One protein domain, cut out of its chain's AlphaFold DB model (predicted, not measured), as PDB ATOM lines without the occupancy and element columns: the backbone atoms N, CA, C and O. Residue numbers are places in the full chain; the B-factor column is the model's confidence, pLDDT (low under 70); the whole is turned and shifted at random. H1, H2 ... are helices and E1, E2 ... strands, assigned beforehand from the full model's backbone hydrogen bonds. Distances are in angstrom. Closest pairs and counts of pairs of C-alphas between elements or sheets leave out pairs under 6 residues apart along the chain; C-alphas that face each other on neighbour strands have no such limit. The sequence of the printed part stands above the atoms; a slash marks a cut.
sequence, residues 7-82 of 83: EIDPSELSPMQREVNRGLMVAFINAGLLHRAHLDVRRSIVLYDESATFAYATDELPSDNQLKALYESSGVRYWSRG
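Overview. This is residues 7 to 82 of the 83 residues of an uncharacterized protein of Mycobacterium bouchedurhonense (UniProt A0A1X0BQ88). A strongly twisted antiparallel sheet, in order E2, E1, E3, has H1 and H3 on opposite faces. The 76 printed residues include three named helices and three strands; the class is mixed. The whole is compact, with radius of gyration of the C-alphas 11.9 A and spans 30 by 28 by 17 A.

Along the chain. H1, residues 15 to 31, 24.4 A long, begins at (-53.979, -46.728, -15.799). H2 is residues 33 to 36, E1 45 to 49, E2 54 to 58, H3 64 to 73 and E3 76 to 81, ending at (-40.355, -42.839, -7.043).

Arrangement. Within hydrogen-bond range are N 47 and O 56, 2.8 A, in the hairpin E1 and E2, and N 46 and O 80, 2.9 A, across E1 and E3. The closest C-alphas of H1 and E2 are Asn 21 and Phe 54, 5.1 A; of H3 and E3, Leu 70 and Val 76, 6.0 A. In H1 and H3 every O i to N i+4 pair is within range.

Size, cuts and confidence. The printed part has no cut and no long link.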
ATOM      1  N   GLU A   7     -44.111 -47.180   0.915       96.50
ATOM      2  CA  GLU A   7     -43.737 -47.177  -0.502       96.50
ATOM      3  C   GLU A   7     -44.728 -48.015  -1.326       96.50
ATOM      4  O   GLU A   7     -45.046 -49.144  -0.948       96.50
ATOM      5  N   ILE A   8     -45.201 -47.481  -2.453       96.25
ATOM      6  CA  ILE A   8     -46.030 -48.201  -3.429       96.25
ATOM      7  C   ILE A   8     -45.342 -48.247  -4.791       96.25
ATOM      8  O   ILE A   8     -44.601 -47.330  -5.154       96.25
ATOM      9  N   ASP A   9     -45.636 -49.286  -5.575       95.25
ATOM     10  CA  ASP A   9     -45.276 -49.323  -6.990       95.25
ATOM     11  C   ASP A   9     -46.378 -48.631  -7.819       95.25
ATOM     12  O   ASP A   9     -47.510 -49.123  -7.870       95.25
ATOM     13  N   PRO A  10     -46.087 -47.513  -8.517       92.06
ATOM     14  CA  PRO A  10     -47.058 -46.853  -9.385       92.06
ATOM     15  C   PRO A  10     -47.649 -47.785 -10.447       92.06
ATOM     16  O   PRO A  10     -48.766 -47.549 -10.902       92.06
ATOM     17  N   SER A  11     -46.934 -48.841 -10.856       92.50
ATOM     18  CA  SER A  11     -47.405 -49.811 -11.850       92.50
ATOM     19  C   SER A  11     -48.639 -50.601 -11.396       92.50
ATOM     20  O   SER A  11     -49.426 -51.032 -12.246       92.50
ATOM     21  N   GLU A  12     -48.848 -50.709 -10.081       93.38
ATOM     22  CA  GLU A  12     -50.008 -51.356  -9.462       93.38
ATOM     23  C   GLU A  12     -51.249 -50.449  -9.445       93.38
ATOM     24  O   GLU A  12     -52.376 -50.931  -9.301       93.38
ATOM     25  N   LEU A  13     -51.078 -49.137  -9.652       94.69
ATOM     26  CA  LEU A  13     -52.195 -48.209  -9.800       94.69
ATOM     27  C   LEU A  13     -52.894 -48.407 -11.149       94.69
ATOM     28  O   LEU A  13     -52.277 -48.658 -12.196       94.69
ATOM     29  N   SER A  14     -54.214 -48.201 -11.152       96.75
ATOM     30  CA  SER A  14     -54.988 -48.266 -12.391       96.75
ATOM     31  C   SER A  14     -54.425 -47.289 -13.443       96.75
ATOM     32  O   SER A  14     -53.952 -46.204 -13.089       96.75
ATOM     33  N   PRO A  15     -54.474 -47.621 -14.749       96.25
ATOM     34  CA  PRO A  15     -53.979 -46.728 -15.799       96.25
ATOM     35  C   PRO A  15     -54.583 -45.318 -15.734       96.25
ATOM     36  O   PRO A  15     -53.877 -44.334 -15.923       96.25
ATOM     37  N   MET A  16     -55.876 -45.223 -15.406       96.88
ATOM     38  CA  MET A  16     -56.569 -43.944 -15.240       96.88
ATOM     39  C   MET A  16     -56.007 -43.141 -14.062       96.88
ATOM     40  O   MET A  16     -55.764 -41.947 -14.193       96.88
ATOM     41  N   GLN A  17     -55.776 -43.788 -12.920       96.19
ATOM     42  CA  GLN A  17     -55.250 -43.122 -11.730       96.19
ATOM     43  C   GLN A  17     -53.813 -42.638 -11.926       96.19
ATOM     44  O   GLN A  17     -53.488 -41.527 -11.516       96.19
ATOM     45  N   ARG A  18     -52.974 -43.417 -12.619       96.25
ATOM     46  CA  ARG A  18     -51.633 -42.968 -13.020       96.25
ATOM     47  C   ARG A  18     -51.681 -41.720 -13.889       96.25
ATOM     48  O   ARG A  18     -50.942 -40.775 -13.634       96.25
ATOM     49  N   GLU A  19     -52.567 -41.697 -14.881       96.81
ATOM     50  CA  GLU A  19     -52.713 -40.540 -15.767       96.81
ATOM     51  C   GLU A  19     -53.178 -39.295 -14.999       96.81
ATOM     52  O   GLU A  19     -52.613 -38.212 -15.162       96.81
ATOM     53  N   VAL A  20     -54.148 -39.456 -14.094       97.50
ATOM     54  CA  VAL A  20     -54.614 -38.372 -13.218       97.50
ATOM     55  C   VAL A  20     -53.483 -37.862 -12.325       97.50
ATOM     56  O   VAL A  20     -53.223 -36.660 -12.305       97.50
ATOM     57  N   ASN A  21     -52.769 -38.751 -11.631       97.81
ATOM     58  CA  ASN A  21     -51.678 -38.369 -10.734       97.81
ATOM     59  C   ASN A  21     -50.538 -37.669 -11.490       97.81
ATOM     60  O   ASN A  21     -50.028 -36.645 -11.031       97.81
ATOM     61  N   ARG A  22     -50.199 -38.148 -12.692       97.00
ATOM     62  CA  ARG A  22     -49.229 -37.502 -13.582       97.00
ATOM     63  C   ARG A  22     -49.687 -36.100 -13.983       97.00
ATOM     64  O   ARG A  22     -48.892 -35.164 -13.920       97.00
ATOM     65  N   GLY A  23     -50.951 -35.937 -14.371       97.75
ATOM     66  CA  GLY A  23     -51.522 -34.634 -14.718       97.75
ATOM     67  C   GLY A  23     -51.494 -33.649 -13.546       97.75
ATOM     68  O   GLY A  23     -51.066 -32.503 -13.708       97.75
ATOM     69  N   LEU A  24     -51.874 -34.109 -12.350       98.00
ATOM     70  CA  LEU A  24     -51.830 -33.319 -11.118       98.00
ATOM     71  C   LEU A  24     -50.400 -32.897 -10.762       98.00
ATOM     72  O   LEU A  24     -50.170 -31.734 -10.431       98.00
ATOM     73  N   MET A  25     -49.426 -33.794 -10.912       97.31
ATOM     74  CA  MET A  25     -48.019 -33.479 -10.674       97.31
ATOM     75  C   MET A  25     -47.481 -32.437 -11.662       97.31
ATOM     76  O   MET A  25     -46.791 -31.501 -11.255       97.31
ATOM     77  N   VAL A  26     -47.819 -32.542 -12.950       97.38
ATOM     78  CA  VAL A  26     -47.432 -31.535 -13.954       97.38
ATOM     79  C   VAL A  26     -48.033 -30.172 -13.612       97.38
ATOM     80  O   VAL A  26     -47.329 -29.161 -13.644       97.38
ATOM     81  N   ALA A  27     -49.315 -30.131 -13.238       97.69
ATOM     82  CA  ALA A  27     -49.966 -28.899 -12.804       97.69
ATOM     83  C   ALA A  27     -49.281 -28.306 -11.559       97.69
ATOM     84  O   ALA A  27     -49.015 -27.104 -11.512       97.69
ATOM     85  N   PHE A  28     -48.925 -29.149 -10.588       97.06
ATOM     86  CA  PHE A  28     -48.196 -28.760  -9.384       97.06
ATOM     87  C   PHE A  28     -46.817 -28.156  -9.689       97.06
ATOM     88  O   PHE A  28     -46.466 -27.117  -9.121       97.06
ATOM     89  N   ILE A  29     -46.044 -28.762 -10.594       95.81
ATOM     90  CA  ILE A  29     -44.738 -28.236 -11.018       95.81
ATOM     91  C   ILE A  29     -44.924 -26.881 -11.704       95.81
ATOM     92  O   ILE A  29     -44.289 -25.900 -11.315       95.81
ATOM     93  N   ASN A  30     -45.844 -26.799 -12.666       96.12
ATOM     94  CA  ASN A  30     -46.069 -25.591 -13.457       96.12
ATOM     95  C   ASN A  30     -46.585 -24.413 -12.622       96.12
ATOM     96  O   ASN A  30     -46.190 -23.275 -12.870       96.12
ATOM     97  N   ALA A  31     -47.400 -24.670 -11.594       96.62
ATOM     98  CA  ALA A  31     -47.887 -23.637 -10.677       96.62
ATOM     99  C   ALA A  31     -46.759 -22.931  -9.898       96.62
ATOM    100  O   ALA A  31     -46.947 -21.820  -9.412       96.62
ATOM    101  N   GLY A  32     -45.588 -23.564  -9.775       94.00
ATOM    102  CA  GLY A  32     -44.421 -23.027  -9.079       94.00
ATOM    103  C   GLY A  32     -43.136 -23.208  -9.876       94.00
ATOM    104  O   GLY A  32     -42.108 -23.516  -9.276       94.00
ATOM    105  N   LEU A  33     -43.194 -23.051 -11.205       90.00
ATOM    106  CA  LEU A  33     -42.147 -23.495 -12.134       90.00
ATOM    107  C   LEU A  33     -40.738 -23.056 -11.723       90.00
ATOM    108  O   LEU A  33     -39.837 -23.884 -11.675       90.00
ATOM    109  N   LEU A  34     -40.545 -21.786 -11.356       93.75
ATOM    110  CA  LEU A  34     -39.228 -21.272 -10.956       93.75
ATOM    111  C   LEU A  34     -38.638 -22.005  -9.743       93.75
ATOM    112  O   LEU A  34     -37.431 -22.210  -9.675       93.75
ATOM    113  N   HIS A  35     -39.482 -22.421  -8.799       93.69
ATOM    114  CA  HIS A  35     -39.058 -23.103  -7.576       93.69
ATOM    115  C   HIS A  35     -39.059 -24.628  -7.712       93.69
ATOM    116  O   HIS A  35     -38.393 -25.306  -6.938       93.69
ATOM    117  N   ARG A  36     -39.801 -25.172  -8.682       95.56
ATOM    118  CA  ARG A  36     -40.066 -26.612  -8.845       95.56
ATOM    119  C   ARG A  36     -39.512 -27.196 -10.142       95.56
ATOM    120  O   ARG A  36     -39.752 -28.362 -10.420       95.56
ATOM    121  N   ALA A  37     -38.750 -26.426 -10.921       92.75
ATOM    122  CA  ALA A  37     -38.157 -26.873 -12.189       92.75
ATOM    123  C   ALA A  37     -37.213 -28.080 -12.050       92.75
ATOM    124  O   ALA A  37     -36.921 -28.744 -13.038       92.75
ATOM    125  N   HIS A  38     -36.724 -28.349 -10.841       93.31
ATOM    126  CA  HIS A  38     -35.890 -29.508 -10.538       93.31
ATOM    127  C   HIS A  38     -36.702 -30.804 -10.343       93.31
ATOM    128  O   HIS A  38     -36.114 -31.881 -10.283       93.31
ATOM    129  N   LEU A  39     -38.035 -30.715 -10.235       96.50
ATOM    130  CA  LEU A  39     -38.913 -31.874 -10.107       96.50
ATOM    131  C   LEU A  39     -39.226 -32.476 -11.478       96.50
ATOM    132  O   LEU A  39     -39.428 -31.766 -12.462       96.50
ATOM    133  N   ASP A  40     -39.317 -33.801 -11.523       94.00
ATOM    134  CA  ASP A  40     -39.562 -34.567 -12.739       94.00
ATOM    135  C   ASP A  40     -40.526 -35.721 -12.458       94.00
ATOM    136  O   ASP A  40     -40.343 -36.492 -11.515       94.00
ATOM    137  N   VAL A  41     -41.530 -35.878 -13.323       92.19
ATOM    138  CA  VAL A  41     -42.598 -36.884 -13.175       92.19
ATOM    139  C   VAL A  41     -42.100 -38.328 -13.114       92.19
ATOM    140  O   VAL A  41     -42.821 -39.192 -12.633       92.19
ATOM    141  N   ARG A  42     -40.891 -38.623 -13.601       91.94
ATOM    142  CA  ARG A  42     -40.320 -39.977 -13.596       91.94
ATOM    143  C   ARG A  42     -39.338 -40.208 -12.453       91.94
ATOM    144  O   ARG A  42     -39.008 -41.359 -12.190       91.94
ATOM    145  N   ARG A  43     -38.801 -39.148 -11.841       94.06
ATOM    146  CA  ARG A  43     -37.661 -39.247 -10.912       94.06
ATOM    147  C   ARG A  43     -37.943 -38.724  -9.514       94.06
ATOM    148  O   ARG A  43     -37.332 -39.231  -8.579       94.06
ATOM    149  N   SER A  44     -38.824 -37.741  -9.375       96.75
ATOM    150  CA  SER A  44     -39.166 -37.175  -8.071       96.75
ATOM    151  C   SER A  44     -39.895 -38.183  -7.195       96.75
ATOM    152  O   SER A  44     -40.539 -39.115  -7.682       96.75
ATOM    153  N   ILE A  45     -39.806 -37.961  -5.893       97.75
ATOM    154  CA  ILE A  45     -40.609 -38.668  -4.912       97.75
ATOM    155  C   ILE A  45     -42.007 -38.070  -4.930       97.75
ATOM    156  O   ILE A  45     -42.177 -36.857  -4.805       97.75
ATOM    157  N   VAL A  46     -43.002 -38.925  -5.118       97.81
ATOM    158  CA  VAL A  46     -44.409 -38.541  -5.169       97.81
ATOM    159  C   VAL A  46     -45.057 -38.986  -3.873       97.81
ATOM    160  O   VAL A  46     -44.871 -40.122  -3.454       97.81
ATOM    161  N   LEU A  47     -45.787 -38.084  -3.229       97.88
ATOM    162  CA  LEU A  47     -46.534 -38.346  -2.006       97.88
ATOM    163  C   LEU A  47     -48.018 -38.423  -2.344       97.88
ATOM    164  O   LEU A  47     -48.537 -37.559  -3.058       97.88
ATOM    165  N   TYR A  48     -48.695 -39.426  -1.795       97.69
ATOM    166  CA  TYR A  48     -50.105 -39.687  -2.045       97.69
ATOM    167  C   TYR A  48     -50.919 -39.739  -0.759       97.69
ATOM    168  O   TYR A  48     -50.420 -40.142   0.297       97.69
ATOM    169  N   ASP A  49     -52.190 -39.374  -0.870       96.62
ATOM    170  CA  ASP A  49     -53.170 -39.527   0.202       96.62
ATOM    171  C   ASP A  49     -53.619 -40.988   0.410       96.62
ATOM    172  O   ASP A  49     -53.116 -41.917  -0.223       96.62
ATOM    173  N   GLU A  50     -54.589 -41.207   1.300       95.56
ATOM    174  CA  GLU A  50     -55.185 -42.523   1.575       95.56
ATOM    175  C   GLU A  50     -55.836 -43.206   0.363       95.56
ATOM    176  O   GLU A  50     -55.981 -44.426   0.356       95.56
ATOM    177  N   SER A  51     -56.201 -42.445  -0.669       95.44
ATOM    178  CA  SER A  51     -56.782 -42.959  -1.911       95.44
ATOM    179  C   SER A  51     -55.726 -43.173  -3.000       95.44
ATOM    180  O   SER A  51     -56.080 -43.412  -4.154       95.44
ATOM    181  N   ALA A  52     -54.435 -43.074  -2.662       96.31
ATOM    182  CA  ALA A  52     -53.321 -43.063  -3.609       96.31
ATOM    183  C   ALA A  52     -53.451 -41.955  -4.683       96.31
ATOM    184  O   ALA A  52     -53.048 -42.121  -5.840       96.31
ATOM    185  N   THR A  53     -54.035 -40.812  -4.311       97.12
ATOM    186  CA  THR A  53     -54.130 -39.618  -5.162       97.12
ATOM    187  C   THR A  53     -52.978 -38.667  -4.865       97.12
ATOM    188  O   THR A  53     -52.576 -38.509  -3.713       97.12
ATOM    189  N   PHE A  54     -52.421 -38.052  -5.911       98.00
ATOM    190  CA  PHE A  54     -51.303 -37.113  -5.807       98.00
ATOM    191  C   PHE A  54     -51.584 -36.009  -4.775       98.00
ATOM    192  O   PHE A  54     -52.554 -35.263  -4.908       98.00
ATOM    193  N   ALA A  55     -50.692 -35.870  -3.795       97.19
ATOM    194  CA  ALA A  55     -50.741 -34.822  -2.779       97.19
ATOM    195  C   ALA A  55     -49.575 -33.832  -2.915       97.19
ATOM    196  O   ALA A  55     -49.772 -32.618  -2.822       97.19
ATOM    197  N   TYR A  56     -48.353 -34.331  -3.126       96.94
ATOM    198  CA  TYR A  56     -47.153 -33.495  -3.215       96.94
ATOM    199  C   TYR A  56     -46.006 -34.214  -3.937       96.94
ATOM    200  O   TYR A  56     -46.059 -35.425  -4.140       96.94
ATOM    201  N   ALA A  57     -44.948 -33.480  -4.293       97.38
ATOM    202  CA  ALA A  57     -43.712 -34.063  -4.808       97.38
ATOM    203  C   ALA A  57     -42.463 -33.387  -4.230       97.38
ATOM    204  O   ALA A  57     -42.434 -32.166  -4.057       97.38
ATOM    205  N   THR A  58     -41.432 -34.190  -3.976       96.56
ATOM    206  CA  THR A  58     -40.105 -33.765  -3.508       96.56
ATOM    207  C   THR A  58     -39.007 -34.360  -4.391       96.56
ATOM    208  O   THR A  58     -39.227 -35.306  -5.149       96.56
ATOM    209  N   ASP A  59     -37.820 -33.775  -4.358       94.44
ATOM    210  CA  ASP A  59     -36.633 -34.260  -5.066       94.44
ATOM    211  C   ASP A  59     -35.968 -35.439  -4.353       94.44
ATOM    212  O   ASP A  59     -35.527 -36.393  -4.995       94.44
ATOM    213  N   GLU A  60     -35.965 -35.394  -3.027       94.81
ATOM    214  CA  GLU A  60     -35.392 -36.412  -2.161       94.81
ATOM    215  C   GLU A  60     -36.468 -37.089  -1.310       94.81
ATOM    216  O   GLU A  60     -37.530 -36.524  -1.023       94.81
ATOM    217  N   LEU A  61     -36.191 -38.334  -0.917       94.62
ATOM    218  CA  LEU A  61     -37.055 -39.081  -0.011       94.62
ATOM    219  C   LEU A  61     -36.996 -38.427   1.377       94.62
ATOM    220  O   LEU A  61     -35.896 -38.292   1.919       94.62
ATOM    221  N   PRO A  62     -38.141 -38.045   1.977       94.69
ATOM    222  CA  PRO A  62     -38.147 -37.564   3.348       94.69
ATOM    223  C   PRO A  62     -37.577 -38.621   4.299       94.69
ATOM    224  O   PRO A  62     -37.802 -39.816   4.128       94.69
ATOM    225  N   SER A  63     -36.855 -38.177   5.325       95.31
ATOM    226  CA  SER A  63     -36.352 -39.062   6.382       95.31
ATOM    227  C   SER A  63     -37.487 -39.790   7.108       95.31
ATOM    228  O   SER A  63     -38.613 -39.297   7.155       95.31
ATOM    229  N   ASP A  64     -37.185 -40.905   7.774       92.81
ATOM    230  CA  ASP A  64     -38.179 -41.691   8.524       92.81
ATOM    231  C   ASP A  64     -38.981 -40.846   9.526       92.81
ATOM    232  O   ASP A  64     -40.194 -41.007   9.657       92.81
ATOM    233  N   ASN A  65     -38.331 -39.883  10.189       93.81
ATOM    234  CA  ASN A  65     -39.001 -38.955  11.102       93.81
ATOM    235  C   ASN A  65     -39.977 -38.022  10.370       93.81
ATOM    236  O   ASN A  65     -41.047 -37.719  10.891       93.81
ATOM    237  N   GLN A  66     -39.623 -37.567   9.165       94.81
ATOM    238  CA  GLN A  66     -40.506 -36.748   8.335       94.81
ATOM    239  C   GLN A  66     -41.657 -37.573   7.762       94.81
ATOM    240  O   GLN A  66     -42.780 -37.082   7.748       94.81
ATOM    241  N   LEU A  67     -41.419 -38.817   7.338       94.31
ATOM    242  CA  LEU A  67     -42.479 -39.725   6.894       94.31
ATOM    243  C   LEU A  67     -43.453 -40.023   8.036       94.31
ATOM    244  O   LEU A  67     -44.662 -39.943   7.846       94.31
ATOM    245  N   LYS A  68     -42.948 -40.265   9.247       94.06
ATOM    246  CA  LYS A  68     -43.796 -40.434  10.428       94.06
ATOM    247  C   LYS A  68     -44.607 -39.175  10.741       94.06
ATOM    248  O   LYS A  68     -45.814 -39.263  10.941       94.06
ATOM    249  N   ALA A  69     -43.981 -37.998  10.703       93.44
ATOM    250  CA  ALA A  69     -44.691 -36.735  10.887       93.44
ATOM    251  C   ALA A  69     -45.768 -36.524   9.809       93.44
ATOM    252  O   ALA A  69     -46.892 -36.169  10.140       93.44
ATOM    253  N   LEU A  70     -45.469 -36.808   8.536       93.62
ATOM    254  CA  LEU A  70     -46.447 -36.766   7.445       93.62
ATOM    255  C   LEU A  70     -47.611 -37.728   7.701       93.62
ATOM    256  O   LEU A  70     -48.760 -37.348   7.488       93.62
ATOM    257  N   TYR A  71     -47.343 -38.937   8.187       93.12
ATOM    258  CA  TYR A  71     -48.388 -39.898   8.527       93.12
ATOM    259  C   TYR A  71     -49.305 -39.379   9.650       93.12
ATOM    260  O   TYR A  71     -50.529 -39.442   9.533       93.12
ATOM    261  N   GLU A  72     -48.725 -38.823  10.715       92.88
ATOM    262  CA  GLU A  72     -49.454 -38.360  11.903       92.88
ATOM    263  C   GLU A  72     -50.182 -37.024  11.693       92.88
ATOM    264  O   GLU A  72     -51.287 -36.831  12.201       92.88
ATOM    265  N   SER A  73     -49.573 -36.088  10.961       91.81
ATOM    266  CA  SER A  73     -50.041 -34.702  10.855       91.81
ATOM    267  C   SER A  73     -50.701 -34.367   9.519       91.81
ATOM    268  O   SER A  73     -51.145 -33.235   9.328       91.81
ATOM    269  N   SER A  74     -50.724 -35.300   8.567       90.75
ATOM    270  CA  SER A  74     -51.315 -35.090   7.245       90.75
ATOM    271  C   SER A  74     -52.125 -36.303   6.774       90.75
ATOM    272  O   SER A  74     -52.191 -37.337   7.440       90.75
ATOM    273  N   GLY A  75     -52.751 -36.168   5.603       91.62
ATOM    274  CA  GLY A  75     -53.438 -37.262   4.915       91.62
ATOM    275  C   GLY A  75     -52.520 -38.166   4.089       91.62
ATOM    276  O   GLY A  75     -53.019 -39.085   3.451       91.62
ATOM    277  N   VAL A  76     -51.203 -37.919   4.062       96.44
ATOM    278  CA  VAL A  76     -50.258 -38.703   3.254       96.44
ATOM    279  C   VAL A  76     -50.116 -40.114   3.825       96.44
ATOM    280  O   VAL A  76     -49.859 -40.299   5.017       96.44
ATOM    281  N   ARG A  77     -50.292 -41.122   2.970       96.50
ATOM    282  CA  ARG A  77     -50.222 -42.547   3.334       96.50
ATOM    283  C   ARG A  77     -49.253 -43.335   2.478       96.50
ATOM    284  O   ARG A  77     -48.681 -44.301   2.981       96.50
ATOM    285  N   TYR A  78     -49.015 -42.886   1.249       96.94
ATOM    286  CA  TYR A  78     -48.116 -43.572   0.335       96.94
ATOM    287  C   TYR A  78     -47.070 -42.642  -0.256       96.94
ATOM    288  O   TYR A  78     -47.275 -41.430  -0.357       96.94
ATOM    289  N   TRP A  79     -45.959 -43.228  -0.683       97.50
ATOM    290  CA  TRP A  79     -44.980 -42.564  -1.524       97.50
ATOM    291  C   TRP A  79     -44.485 -43.495  -2.631       97.50
ATOM    292  O   TRP A  79     -44.566 -44.712  -2.508       97.50
ATOM    293  N   SER A  80     -43.969 -42.932  -3.717       97.12
ATOM    294  CA  SER A  80     -43.278 -43.686  -4.769       97.12
ATOM    295  C   SER A  80     -42.139 -42.865  -5.358       97.12
ATOM    296  O   SER A  80     -42.055 -41.648  -5.167       97.12
ATOM    297  N   ARG A  81     -41.271 -43.522  -6.128       96.44
ATOM    298  CA  ARG A  81     -40.355 -42.839  -7.043       96.44
ATOM    299  C   ARG A  81     -40.974 -42.773  -8.437       96.44
ATOM    300  O   ARG A  81     -41.087 -43.789  -9.116       96.44
ATOM    301  N   GLY A  82     -41.304 -41.563  -8.870       91.69
ATOM    302  CA  GLY A  82     -42.006 -41.314 -10.123       91.69
ATOM    303  C   GLY A  82     -43.497 -41.655 -10.063       91.69
ATOM    304  O   GLY A  82     -43.970 -42.329  -9.147       91.69
TER     305      GLY A  82